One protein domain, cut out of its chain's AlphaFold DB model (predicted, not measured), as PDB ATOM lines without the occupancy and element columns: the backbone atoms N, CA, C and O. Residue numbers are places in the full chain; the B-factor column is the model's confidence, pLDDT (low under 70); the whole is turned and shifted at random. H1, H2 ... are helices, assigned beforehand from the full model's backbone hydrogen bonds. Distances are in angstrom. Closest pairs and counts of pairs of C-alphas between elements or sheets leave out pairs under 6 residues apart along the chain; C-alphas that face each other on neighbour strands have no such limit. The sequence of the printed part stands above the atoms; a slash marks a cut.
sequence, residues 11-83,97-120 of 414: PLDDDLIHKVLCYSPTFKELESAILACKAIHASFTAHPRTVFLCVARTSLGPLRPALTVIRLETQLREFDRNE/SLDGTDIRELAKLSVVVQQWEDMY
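AT A GLANCE: This is residues 11 to 83 and 97 to 120 of the 414 residues of an uncharacterized protein of Pterula gracilis (UniProt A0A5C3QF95). H4 runs through the middle, with H1 on one side and the long H6 on the other, while H2 and H3 complete a cluster of three short helices with H1. H5 turns off at the end of H4 and crosses H6, and its last part sticks out with the residues after it, residues 75 to 83. The printed part has 97 residues with six named helices, H1 to H6 in order along the chain, and no named strand; its class is all helix. It is only just loose, close to compact, with a radius of gyration of the C-alphas of 15.2 A, and elongated, spanning 54 by 35 by 20 A.

IN THESE COORDINATES: Find C-alpha 14 at (31.635, 33.775, 2.076), where H1 begins; it runs to residue 22. H2 takes residues 27 to 36 and H3 residues 38 to 46. Look next at C-alpha 48, at (28.860, 43.807, 9.800), where H4 begins; it reaches residue 60, 17.6 A on. H5 covers residues 63 to 79 over 24.4 A. H6, residues 100 to 119, is the longest at 29.3 A and ends with C-alpha 119 at (0.129, 41.520, 18.291).

HOW THE PARTS SIT: Begin at the hub, H4, which touches four other helices. With residues 50 to 55 alone it touches H1, the same way at a shallow tilt of 31 degrees; the closest C-alphas are those of Cys 22 and Val 51, 4.8 A apart. H2 and H4 only just touch, with 3 pairs of C-alphas within 8 A, the closest being Phe 27 and Val 55 at 6.6 A. H3 touches H1, about perpendicular at 79 degrees, closest at the C-alphas of Asp 14 and Ser 43, 5.7 A. H2 and H3 touch only at the corner, closest at the C-alphas of Ile 34 and His 41, 4.8 A. H6 touches H4 the same way at a shallow tilt of 27 degrees, closest at the C-alphas of Leu 60 and Ser 110, 5.8 A. H5 touches H6 with residues 66 to 71 alone, opposite ways at a steep tilt of 61 degrees; the C-alphas of Ile 70 and Glu 105 are the closest, 6.6 A apart. H4 and H5 only just touch, only at the corner, with 3 pairs of C-alphas within 8 A, the closest being Arg 57 and Leu 63 at 5.6 A. The helix packing is part aligned, part crossed. H1 and H6, for instance, are apart. In H1 to H6 every O i to N i+4 pair is within hydrogen-bond range.

THE WHOLE: The C-alphas of Pro 11 and Asn 82 are the two farthest apart, 55.4 A. Residues 84 to 96 are not printed, and C-alphas 83 and 97 stand 24.0 A apart across this cut. The links that are printed whole are tight. Mean pLDDT of the printed part is 86.3; look for values under 70 at residue 113 and residues 115 to 120.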
ATOM      1  N   PRO A  11      31.676  24.547   3.840       81.19
ATOM      2  CA  PRO A  11      31.608  24.229   2.409       81.19
ATOM      3  C   PRO A  11      30.878  25.291   1.565       81.19
ATOM      4  O   PRO A  11      30.495  25.014   0.431       81.19
ATOM      5  N   LEU A  12      30.638  26.481   2.116       87.69
ATOM      6  CA  LEU A  12      29.901  27.563   1.473       87.69
ATOM      7  C   LEU A  12      30.814  28.771   1.292       87.69
ATOM      8  O   LEU A  12      31.586  29.107   2.185       87.69
ATOM      9  N   ASP A  13      30.680  29.408   0.134       93.94
ATOM     10  CA  ASP A  13      31.330  30.672  -0.202       93.94
ATOM     11  C   ASP A  13      30.921  31.778   0.793       93.94
ATOM     12  O   ASP A  13      29.754  31.847   1.201       93.94
ATOM     13  N   ASP A  14      31.864  32.647   1.166       94.06
ATOM     14  CA  ASP A  14      31.635  33.775   2.076       94.06
ATOM     15  C   ASP A  14      30.504  34.695   1.581       94.06
ATOM     16  O   ASP A  14      29.744  35.217   2.405       94.06
ATOM     17  N   ASP A  15      30.318  34.817   0.262       95.00
ATOM     18  CA  ASP A  15      29.226  35.582  -0.354       95.00
ATOM     19  C   ASP A  15      27.846  34.955  -0.091       95.00
ATOM     20  O   ASP A  15      26.842  35.659   0.087       95.00
ATOM     21  N   LEU A  16      27.770  33.621  -0.057       96.00
ATOM     22  CA  LEU A  16      26.532  32.906   0.261       96.00
ATOM     23  C   LEU A  16      26.202  33.042   1.744       96.00
ATOM     24  O   LEU A  16      25.050  33.312   2.087       96.00
ATOM     25  N   ILE A  17      27.210  32.919   2.610       96.06
ATOM     26  CA  ILE A  17      27.058  33.148   4.050       96.06
ATOM     27  C   ILE A  17      26.579  34.583   4.300       96.06
ATOM     28  O   ILE A  17      25.610  34.788   5.031       96.06
ATOM     29  N   HIS A  18      27.187  35.565   3.629       96.56
ATOM     30  CA  HIS A  18      26.794  36.967   3.723       96.56
ATOM     31  C   HIS A  18      25.323  37.175   3.336       96.56
ATOM     32  O   HIS A  18      24.569  37.806   4.079       96.56
ATOM     33  N   LYS A  19      24.879  36.598   2.209       96.69
ATOM     34  CA  LYS A  19      23.470  36.666   1.789       96.69
ATOM     35  C   LYS A  19      22.533  36.032   2.813       96.69
ATOM     36  O   LYS A  19      21.520  36.643   3.138       96.69
ATOM     37  N   VAL A  20      22.863  34.852   3.341       96.00
ATOM     38  CA  VAL A  20      22.050  34.179   4.369       96.00
ATOM     39  C   VAL A  20      21.907  35.056   5.615       96.00
ATOM     40  O   VAL A  20      20.798  35.230   6.118       96.00
ATOM     41  N   LEU A  21      22.997  35.682   6.067       97.00
ATOM     42  CA  LEU A  21      22.963  36.604   7.203       97.00
ATOM     43  C   LEU A  21      22.093  37.839   6.929       97.00
ATOM     44  O   LEU A  21      21.324  38.252   7.795       97.00
ATOM     45  N   CYS A  22      22.139  38.389   5.714       96.88
ATOM     46  CA  CYS A  22      21.289  39.510   5.302       96.88
ATOM     47  C   CYS A  22      19.783  39.179   5.302       96.88
ATOM     48  O   CYS A  22      18.965  40.086   5.453       96.88
ATOM     49  N   TYR A  23      19.407  37.905   5.159       95.94
ATOM     50  CA  TYR A  23      18.010  37.452   5.205       95.94
ATOM     51  C   TYR A  23      17.543  37.006   6.596       95.94
ATOM     52  O   TYR A  23      16.421  36.517   6.725       95.94
ATOM     53  N   SER A  24      18.355  37.186   7.643       95.81
ATOM     54  CA  SER A  24      17.907  36.890   9.008       95.81
ATOM     55  C   SER A  24      16.714  37.789   9.385       95.81
ATOM     56  O   SER A  24      16.793  39.009   9.213       95.81
ATOM     57  N   PRO A  25      15.601  37.223   9.886       91.69
ATOM     58  CA  PRO A  25      14.372  37.980  10.125       91.69
ATOM     59  C   PRO A  25      14.457  38.859  11.376       91.69
ATOM     60  O   PRO A  25      13.818  39.906  11.433       91.69
ATOM     61  N   THR A  26      15.266  38.471  12.368       92.06
ATOM     62  CA  THR A  26      15.445  39.215  13.623       92.06
ATOM     63  C   THR A  26      16.922  39.316  14.006       92.06
ATOM     64  O   THR A  26      17.737  38.463  13.649       92.06
ATOM     65  N   PHE A  27      17.285  40.331  14.800       91.56
ATOM     66  CA  PHE A  27      18.653  40.453  15.325       91.56
ATOM     67  C   PHE A  27      19.043  39.300  16.254       91.56
ATOM     68  O   PHE A  27      20.218  38.959  16.330       91.56
ATOM     69  N   LYS A  28      18.072  38.672  16.927       91.81
ATOM     70  CA  LYS A  28      18.312  37.510  17.792       91.81
ATOM     71  C   LYS A  28      18.712  36.277  16.978       91.81
ATOM     72  O   LYS A  28      19.596  35.524  17.385       91.81
ATOM     73  N   GLU A  29      18.069  36.070  15.832       94.12
ATOM     74  CA  GLU A  29      18.441  34.997  14.907       94.12
ATOM     75  C   GLU A  29      19.790  35.267  14.248       94.12
ATOM     76  O   GLU A  29      20.608  34.354  14.169       94.12
ATOM     77  N   LEU A  30      20.066  36.525  13.883       96.06
ATOM     78  CA  LEU A  30      21.385  36.932  13.404       96.06
ATOM     79  C   LEU A  30      22.478  36.630  14.445       96.06
ATOM     80  O   LEU A  30      23.487  36.015  14.113       96.06
ATOM     81  N   GLU A  31      22.275  37.023  15.704       95.12
ATOM     82  CA  GLU A  31      23.207  36.741  16.803       95.12
ATOM     83  C   GLU A  31      23.424  35.232  16.978       95.12
ATOM     84  O   GLU A  31      24.560  34.766  17.039       95.12
ATOM     85  N   SER A  32      22.339  34.454  16.969       95.75
ATOM     86  CA  SER A  32      22.404  32.991  17.069       95.75
ATOM     87  C   SER A  32      23.183  32.370  15.902       95.75
ATOM     88  O   SER A  32      23.986  31.463  16.117       95.75
ATOM     89  N   ALA A  33      22.996  32.878  14.679       95.75
ATOM     90  CA  ALA A  33      23.719  32.428  13.491       95.75
ATOM     91  C   ALA A  33      25.217  32.764  13.568       95.75
ATOM     92  O   ALA A  33      26.053  31.903  13.292       95.75
ATOM     93  N   ILE A  34      25.565  33.981  13.999       96.38
ATOM     94  CA  ILE A  34      26.956  34.419  14.193       96.38
ATOM     95  C   ILE A  34      27.673  33.532  15.219       96.38
ATOM     96  O   ILE A  34      28.836  33.179  15.022       96.38
ATOM     97  N   LEU A  35      26.983  33.143  16.293       95.94
ATOM     98  CA  LEU A  35      27.541  32.298  17.352       95.94
ATOM     99  C   LEU A  35      27.635  30.813  16.970       95.94
ATOM    100  O   LEU A  35      28.359  30.066  17.630       95.94
ATOM    101  N   ALA A  36      26.946  30.372  15.915       95.25
ATOM    102  CA  ALA A  36      26.882  28.960  15.546       95.25
ATOM    103  C   ALA A  36      28.220  28.410  15.020       95.25
ATOM    104  O   ALA A  36      28.560  27.259  15.302       95.25
ATOM    105  N   CYS A  37      28.992  29.193  14.251       93.44
ATOM    106  CA  CYS A  37      30.303  28.750  13.768       93.44
ATOM    107  C   CYS A  37      31.269  29.897  13.410       93.44
ATOM    108  O   CYS A  37      30.871  31.019  13.093       93.44
ATOM    109  N   LYS A  38      32.576  29.586  13.394       93.38
ATOM    110  CA  LYS A  38      33.649  30.559  13.109       93.38
ATOM    111  C   LYS A  38      33.593  31.143  11.693       93.38
ATOM    112  O   LYS A  38      33.960  32.298  11.522       93.38
ATOM    113  N   ALA A  39      33.150  30.368  10.701       92.62
ATOM    114  CA  ALA A  39      33.044  30.838   9.319       92.62
ATOM    115  C   ALA A  39      31.938  31.893   9.166       92.62
ATOM    116  O   ALA A  39      32.169  32.951   8.590       92.62
ATOM    117  N   ILE A  40      30.773  31.660   9.781       94.94
ATOM    118  CA  ILE A  40      29.678  32.638   9.808       94.94
ATOM    119  C   ILE A  40      30.111  33.910  10.540       94.94
ATOM    120  O   ILE A  40      29.907  35.013  10.036       94.94
ATOM    121  N   HIS A  41      30.782  33.767  11.685       96.12
ATOM    122  CA  HIS A  41      31.354  34.905  12.398       96.12
ATOM    123  C   HIS A  41      32.369  35.688  11.544       96.12
ATOM    124  O   HIS A  41      32.367  36.920  11.563       96.12
ATOM    125  N   ALA A  42      33.235  35.003  10.789       95.62
ATOM    126  CA  ALA A  42      34.219  35.640   9.914       95.62
ATOM    127  C   ALA A  42      33.549  36.438   8.781       95.62
ATOM    128  O   ALA A  42      33.856  37.620   8.619       95.62
ATOM    129  N   SER A  43      32.574  35.843   8.082       96.00
ATOM    130  CA  SER A  43      31.781  36.518   7.040       96.00
ATOM    131  C   SER A  43      31.016  37.730   7.596       96.00
ATOM    132  O   SER A  43      31.028  38.815   7.009       96.00
ATOM    133  N   PHE A  44      30.431  37.605   8.794       96.44
ATOM    134  CA  PHE A  44      29.811  38.737   9.482       96.44
ATOM    135  C   PHE A  44      30.819  39.847   9.809       96.44
ATOM    136  O   PHE A  44      30.535  41.017   9.571       96.44
ATOM    137  N   THR A  45      31.999  39.497  10.326       95.94
ATOM    138  CA  THR A  45      33.045  40.463  10.706       95.94
ATOM    139  C   THR A  45      33.596  41.214   9.491       95.94
ATOM    140  O   THR A  45      33.971  42.380   9.617       95.94
ATOM    141  N   ALA A  46      33.602  40.585   8.313       96.56
ATOM    142  CA  ALA A  46      33.975  41.240   7.064       96.56
ATOM    143  C   ALA A  46      32.966  42.331   6.650       96.56
ATOM    144  O   ALA A  46      33.366  43.381   6.142       96.56
ATOM    145  N   HIS A  47      31.667  42.126   6.908       95.25
ATOM    146  CA  HIS A  47      30.596  43.017   6.437       95.25
ATOM    147  C   HIS A  47      29.498  43.317   7.480       95.25
ATOM    148  O   HIS A  47      28.306  43.233   7.157       95.25
ATOM    149  N   PRO A  48      29.835  43.742   8.713       94.62
ATOM    150  CA  PRO A  48      28.860  43.807   9.800       94.62
ATOM    151  C   PRO A  48      27.771  44.841   9.512       94.62
ATOM    152  O   PRO A  48      26.591  44.587   9.732       94.62
ATOM    153  N   ARG A  49      28.145  45.996   8.945       92.31
ATOM    154  CA  ARG A  49      27.213  47.092   8.633       92.31
ATOM    155  C   ARG A  49      26.158  46.689   7.610       92.31
ATOM    156  O   ARG A  49      24.980  46.942   7.830       92.31
ATOM    157  N   THR A  50      26.573  46.059   6.514       94.19
ATOM    158  CA  THR A  50      25.663  45.619   5.450       94.19
ATOM    159  C   THR A  50      24.680  44.578   5.975       94.19
ATOM    160  O   THR A  50      23.479  44.704   5.744       94.19
ATOM    161  N   VAL A  51      25.164  43.613   6.765       96.00
ATOM    162  CA  VAL A  51      24.307  42.604   7.399       96.00
ATOM    163  C   VAL A  51      23.309  43.256   8.361       96.00
ATOM    164  O   VAL A  51      22.108  43.011   8.251       96.00
ATOM    165  N   PHE A  52      23.766  44.151   9.246       93.75
ATOM    166  CA  PHE A  52      22.890  44.892  10.162       93.75
ATOM    167  C   PHE A  52      21.816  45.690   9.420       93.75
ATOM    168  O   PHE A  52      20.656  45.661   9.818       93.75
ATOM    169  N   LEU A  53      22.185  46.376   8.338       90.88
ATOM    170  CA  LEU A  53      21.262  47.135   7.494       90.88
ATOM    171  C   LEU A  53      20.174  46.254   6.883       90.88
ATOM    172  O   LEU A  53      19.004  46.638   6.874       90.88
ATOM    173  N   CYS A  54      20.555  45.089   6.366       94.12
ATOM    174  CA  CYS A  54      19.617  44.143   5.782       94.12
ATOM    175  C   CYS A  54      18.655  43.589   6.838       94.12
ATOM    176  O   CYS A  54      17.444  43.666   6.641       94.12
ATOM    177  N   VAL A  55      19.159  43.157   7.997       94.31
ATOM    178  CA  VAL A  55      18.313  42.664   9.098       94.31
ATOM    179  C   VAL A  55      17.423  43.772   9.669       94.31
ATOM    180  O   VAL A  55      16.245  43.540   9.938       94.31
ATOM    181  N   ALA A  56      17.928  45.003   9.783       90.81
ATOM    182  CA  ALA A  56      17.133  46.158  10.194       90.81
ATOM    183  C   ALA A  56      15.994  46.435   9.202       90.81
ATOM    184  O   ALA A  56      14.862  46.638   9.619       90.81
ATOM    185  N   ARG A  57      16.264  46.399   7.891       89.88
ATOM    186  CA  ARG A  57      15.226  46.581   6.862       89.88
ATOM    187  C   ARG A  57      14.177  45.475   6.893       89.88
ATOM    188  O   ARG A  57      12.996  45.764   6.724       89.88
ATOM    189  N   THR A  58      14.596  44.234   7.119       89.50
ATOM    190  CA  THR A  58      13.682  43.090   7.210       89.50
ATOM    191  C   THR A  58      12.794  43.178   8.454       89.50
ATOM    192  O   THR A  58      11.590  42.983   8.344       89.50
ATOM    193  N   SER A  59      13.364  43.534   9.611       85.44
ATOM    194  CA  SER A  59      12.651  43.569  10.902       85.44
ATOM    195  C   SER A  59      11.845  44.850  11.158       85.44
ATOM    196  O   SER A  59      10.821  44.808  11.830       85.44
ATOM    197  N   LEU A  60      12.295  46.001  10.652       82.25
ATOM    198  CA  LEU A  60      11.669  47.308  10.905       82.25
ATOM    199  C   LEU A  60      10.901  47.860   9.699       82.25
ATOM    200  O   LEU A  60      10.144  48.822   9.839       82.25
ATOM    201  N   GLY A  61      11.113  47.300   8.507       84.75
ATOM    202  CA  GLY A  61      10.629  47.878   7.259       84.75
ATOM    203  C   GLY A  61      11.522  49.030   6.771       84.75
ATOM    204  O   GLY A  61      12.751  48.926   6.808       84.75
ATOM    205  N   PRO A  62      10.962  50.136   6.242       80.81
ATOM    206  CA  PRO A  62      11.787  51.176   5.637       80.81
ATOM    207  C   PRO A  62      12.659  51.886   6.687       80.81
ATOM    208  O   PRO A  62      12.174  52.520   7.622       80.81
ATOM    209  N   LEU A  63      13.976  51.781   6.508       82.00
ATOM    210  CA  LEU A  63      14.960  52.135   7.531       82.00
ATOM    211  C   LEU A  63      15.095  53.642   7.782       82.00
ATOM    212  O   LEU A  63      15.313  54.073   8.913       82.00
ATOM    213  N   ARG A  64      14.964  54.453   6.730       79.56
ATOM    214  CA  ARG A  64      15.248  55.892   6.784       79.56
ATOM    215  C   ARG A  64      14.376  56.630   7.817       79.56
ATOM    216  O   ARG A  64      14.920  57.407   8.604       79.56
ATOM    217  N   PRO A  65      13.063  56.354   7.930       73.62
ATOM    218  CA  PRO A  65      12.251  56.888   9.023       73.62
ATOM    219  C   PRO A  65      12.653  56.409  10.417       73.62
ATOM    220  O   PRO A  65      12.668  57.222  11.338       73.62
ATOM    221  N   ALA A  66      13.024  55.135  10.582       76.56
ATOM    222  CA  ALA A  66      13.486  54.617  11.872       76.56
ATOM    223  C   ALA A  66      14.761  55.341  12.337       76.56
ATOM    224  O   ALA A  66      14.826  55.819  13.469       76.56
ATOM    225  N   LEU A  67      15.729  55.521  11.432       82.69
ATOM    226  CA  LEU A  67      16.955  56.277  11.704       82.69
ATOM    227  C   LEU A  67      16.696  57.749  12.003       82.69
ATOM    228  O   LEU A  67      17.313  58.317  12.898       82.69
ATOM    229  N   THR A  68      15.751  58.362  11.291       78.75
ATOM    230  CA  THR A  68      15.353  59.748  11.556       78.75
ATOM    231  C   THR A  68      14.820  59.894  12.982       78.75
ATOM    232  O   THR A  68      15.211  60.820  13.688       78.75
ATOM    233  N   VAL A  69      13.971  58.965  13.435       74.75
ATOM    234  CA  VAL A  69      13.427  58.974  14.803       74.75
ATOM    235  C   VAL A  69      14.530  58.786  15.843       74.75
ATOM    236  O   VAL A  69      14.585  59.566  16.791       74.75
ATOM    237  N   ILE A  70      15.421  57.810  15.644       81.06
ATOM    238  CA  ILE A  70      16.536  57.524  16.560       81.06
ATOM    239  C   ILE A  70      17.447  58.745  16.705       81.06
ATOM    240  O   ILE A  70      17.710  59.192  17.819       81.06
ATOM    241  N   ARG A  71      17.879  59.342  15.588       86.00
ATOM    242  CA  ARG A  71      18.780  60.504  15.608       86.00
ATOM    243  C   ARG A  71      18.132  61.730  16.237       86.00
ATOM    244  O   ARG A  71      18.782  62.428  17.009       86.00
ATOM    245  N   LEU A  72      16.848  61.969  15.959       74.00
ATOM    246  CA  LEU A  72      16.093  63.038  16.617       74.00
ATOM    247  C   LEU A  72      15.972  62.800  18.125       74.00
ATOM    248  O   LEU A  72      16.068  63.748  18.899       74.00
ATOM    249  N   GLU A  73      15.755  61.560  18.563       76.44
ATOM    250  CA  GLU A  73      15.705  61.237  19.989       76.44
ATOM    251  C   GLU A  73      17.061  61.469  20.667       76.44
ATOM    252  O   GLU A  73      17.105  62.083  21.733       76.44
ATOM    253  N   THR A  74      18.160  61.052  20.034       80.00
ATOM    254  CA  THR A  74      19.522  61.300  20.527       80.00
ATOM    255  C   THR A  74      19.801  62.798  20.658       80.00
ATOM    256  O   THR A  74      20.194  63.244  21.733       80.00
ATOM    257  N   GLN A  75      19.483  63.593  19.631       78.19
ATOM    258  CA  GLN A  75      19.627  65.055  19.670       78.19
ATOM    259  C   GLN A  75      18.804  65.698  20.795       78.19
ATOM    260  O   GLN A  75      19.249  66.640  21.446       78.19
ATOM    261  N   LEU A  76      17.596  65.190  21.056       71.31
ATOM    262  CA  LEU A  76      16.762  65.700  22.147       71.31
ATOM    263  C   LEU A  76      17.343  65.373  23.523       71.31
ATOM    264  O   LEU A  76      17.285  66.217  24.414       71.31
ATOM    265  N   ARG A  77      17.933  64.185  23.693       75.19
ATOM    266  CA  ARG A  77      18.625  63.815  24.938       75.19
ATOM    267  C   ARG A  77      19.882  64.650  25.172       75.19
ATOM    268  O   ARG A  77      20.238  64.881  26.325       75.19
ATOM    269  N   GLU A  78      20.553  65.082  24.107       81.94
ATOM    270  CA  GLU A  78      21.693  66.004  24.183       81.94
ATOM    271  C   GLU A  78      21.246  67.419  24.568       81.94
ATOM    272  O   GLU A  78      21.885  68.054  25.403       81.94
ATOM    273  N   PHE A  79      20.103  67.881  24.051       75.25
ATOM    274  CA  PHE A  79      19.551  69.199  24.380       75.25
ATOM    275  C   PHE A  79      19.226  69.359  25.875       75.25
ATOM    276  O   PHE A  79      19.477  70.413  26.455       75.25
ATOM    277  N   ASP A  80      18.731  68.302  26.528       74.38
ATOM    278  CA  ASP A  80      18.440  68.314  27.970       74.38
ATOM    279  C   ASP A  80      19.707  68.408  28.848       74.38
ATOM    280  O   ASP A  80      19.616  68.697  30.041       74.38
ATOM    281  N   ARG A  81      20.907  68.193  28.285       82.88
ATOM    282  CA  ARG A  81      22.180  68.249  29.027       82.88
ATOM    283  C   ARG A  81      22.795  69.650  29.117       82.88
ATOM    284  O   ARG A  81      23.900  69.775  29.636       82.88
ATOM    285  N   ASN A  82      22.084  70.696  28.688       80.00
ATOM    286  CA  ASN A  82      22.527  72.101  28.709       80.00
ATOM    287  C   ASN A  82      23.828  72.389  27.934       80.00
ATOM    288  O   ASN A  82      24.418  73.457  28.117       80.00
ATOM    289  N   GLU A  83      24.289  71.492  27.060       74.25
ATOM    290  CA  GLU A  83      25.395  71.824  26.165       74.25
ATOM    291  C   GLU A  83      24.874  72.696  25.012       74.25
ATOM    292  O   GLU A  83      23.852  72.367  24.399       74.25
ATOM    293  N   SER A  97      26.042  56.224   6.509       84.19
ATOM    294  CA  SER A  97      26.761  56.521   7.752       84.19
ATOM    295  C   SER A  97      25.961  56.044   8.958       84.19
ATOM    296  O   SER A  97      25.332  56.852   9.634       84.19
ATOM    297  N   LEU A  98      25.987  54.743   9.237       86.44
ATOM    298  CA  LEU A  98      25.498  54.184  10.500       86.44
ATOM    299  C   LEU A  98      26.604  54.198  11.551       86.44
ATOM    300  O   LEU A  98      27.644  53.552  11.369       86.44
ATOM    301  N   ASP A  99      26.368  54.899  12.657       90.00
ATOM    302  CA  ASP A  99      27.228  54.786  13.828       90.00
ATOM    303  C   ASP A  99      26.813  53.589  14.716       90.00
ATOM    304  O   ASP A  99      25.787  52.932  14.512       90.00
ATOM    305  N   GLY A 100      27.650  53.245  15.700       88.69
ATOM    306  CA  GLY A 100      27.350  52.142  16.622       88.69
ATOM    307  C   GLY A 100      26.153  52.414  17.546       88.69
ATOM    308  O   GLY A 100      25.598  51.476  18.122       88.69
ATOM    309  N   THR A 101      25.754  53.678  17.695       90.62
ATOM    310  CA  THR A 101      24.590  54.096  18.481       90.62
ATOM    311  C   THR A 101      23.311  53.814  17.699       90.62
ATOM    312  O   THR A 101      22.419  53.157  18.229       90.62
ATOM    313  N   ASP A 102      23.268  54.192  16.421       90.62
ATOM    314  CA  ASP A 102      22.178  53.927  15.488       90.62
ATOM    315  C   ASP A 102      21.870  52.427  15.439       90.62
ATOM    316  O   ASP A 102      20.719  52.025  15.592       90.62
ATOM    317  N   ILE A 103      22.898  51.578  15.306       89.38
ATOM    318  CA  ILE A 103      22.731  50.115  15.266       89.38
ATOM    319  C   ILE A 103      22.092  49.593  16.562       89.38
ATOM    320  O   ILE A 103      21.176  48.770  16.527       89.38
ATOM    321  N   ARG A 104      22.552  50.086  17.717       89.69
ATOM    322  CA  ARG A 104      22.039  49.671  19.029       89.69
ATOM    323  C   ARG A 104      20.586  50.092  19.228       89.69
ATOM    324  O   ARG A 104      19.789  49.307  19.738       89.69
ATOM    325  N   GLU A 105      20.245  51.319  18.853       87.62
ATOM    326  CA  GLU A 105      18.880  51.829  18.981       87.62
ATOM    327  C   GLU A 105      17.933  51.181  17.960       87.62
ATOM    328  O   GLU A 105      16.803  50.852  18.314       87.62
ATOM    329  N   LEU A 106      18.400  50.870  16.743       87.00
ATOM    330  CA  LEU A 106      17.640  50.074  15.769       87.00
ATOM    331  C   LEU A 106      17.341  48.671  16.304       87.00
ATOM    332  O   LEU A 106      16.205  48.206  16.210       87.00
ATOM    333  N   ALA A 107      18.326  48.012  16.922       86.69
ATOM    334  CA  ALA A 107      18.123  46.705  17.540       86.69
ATOM    335  C   ALA A 107      17.066  46.766  18.657       86.69
ATOM    336  O   ALA A 107      16.161  45.934  18.694       86.69
ATOM    337  N   LYS A 108      17.101  47.786  19.524       84.62
ATOM    338  CA  LYS A 108      16.058  47.992  20.550       84.62
ATOM    339  C   LYS A 108      14.684  48.251  19.936       84.62
ATOM    340  O   LYS A 108      13.703  47.647  20.368       84.62
ATOM    341  N   LEU A 109      14.616  49.123  18.928       79.69
ATOM    342  CA  LEU A 109      13.371  49.454  18.242       79.69
ATOM    343  C   LEU A 109      12.760  48.209  17.591       79.69
ATOM    344  O   LEU A 109      11.549  48.035  17.646       79.69
ATOM    345  N   SER A 110      13.589  47.314  17.050       82.06
ATOM    346  CA  SER A 110      13.121  46.084  16.404       82.06
ATOM    347  C   SER A 110      12.430  45.130  17.370       82.06
ATOM    348  O   SER A 110      11.452  44.504  16.992       82.06
ATOM    349  N   VAL A 111      12.862  45.074  18.635       79.44
ATOM    350  CA  VAL A 111      12.193  44.269  19.666       79.44
ATOM    351  C   VAL A 111      10.799  44.819  19.947       79.44
ATOM    352  O   VAL A 111       9.845  44.054  20.063       79.44
ATOM    353  N   VAL A 112      10.669  46.147  20.033       73.38
ATOM    354  CA  VAL A 112       9.369  46.801  20.239       73.38
ATOM    355  C   VAL A 112       8.474  46.575  19.028       73.38
ATOM    356  O   VAL A 112       7.327  46.174  19.192       73.38
ATOM    357  N   VAL A 113       8.999  46.780  17.817       68.25
ATOM    358  CA  VAL A 113       8.251  46.540  16.582       68.25
ATOM    359  C   VAL A 113       7.817  45.085  16.515       68.25
ATOM    360  O   VAL A 113       6.629  44.869  16.345       68.25
ATOM    361  N   GLN A 114       8.697  44.111  16.766       71.56
ATOM    362  CA  GLN A 114       8.363  42.683  16.776       71.56
ATOM    363  C   GLN A 114       7.230  42.355  17.753       71.56
ATOM    364  O   GLN A 114       6.294  41.662  17.386       71.56
ATOM    365  N   GLN A 115       7.245  42.908  18.970       68.81
ATOM    366  CA  GLN A 115       6.137  42.717  19.917       68.81
ATOM    367  C   GLN A 115       4.811  43.255  19.370       68.81
ATOM    368  O   GLN A 115       3.754  42.675  19.598       68.81
ATOM    369  N   TRP A 116       4.861  44.364  18.632       62.09
ATOM    370  CA  TRP A 116       3.690  44.904  17.949       62.09
ATOM    371  C   TRP A 116       3.324  44.069  16.716       62.09
ATOM    372  O   TRP A 116       2.145  43.929  16.413       62.09
ATOM    373  N   GLU A 117       4.303  43.499  16.015       62.72
ATOM    374  CA  GLU A 117       4.091  42.593  14.890       62.72
ATOM    375  C   GLU A 117       3.380  41.312  15.320       62.72
ATOM    376  O   GLU A 117       2.450  40.875  14.646       62.72
ATOM    377  N   ASP A 118       3.788  40.746  16.451       62.78
ATOM    378  CA  ASP A 118       3.192  39.547  17.030       62.78
ATOM    379  C   ASP A 118       1.754  39.828  17.503       62.78
ATOM    380  O   ASP A 118       0.897  38.947  17.473       62.78
ATOM    381  N   MET A 119       1.466  41.077  17.889       53.50
ATOM    382  CA  MET A 119       0.129  41.520  18.291       53.50
ATOM    383  C   MET A 119      -0.783  41.919  17.119       53.50
ATOM    384  O   MET A 119      -2.005  41.879  17.275       53.50
ATOM    385  N   TYR A 120      -0.246  42.326  15.962       62.75
ATOM    386  CA  TYR A 120      -1.043  42.948  14.899       62.75
ATOM    387  C   TYR A 120      -0.654  42.513  13.475       62.75
ATOM    388  O   TYR A 120       0.513  42.449  13.097       62.75
TER     389      TYR A 120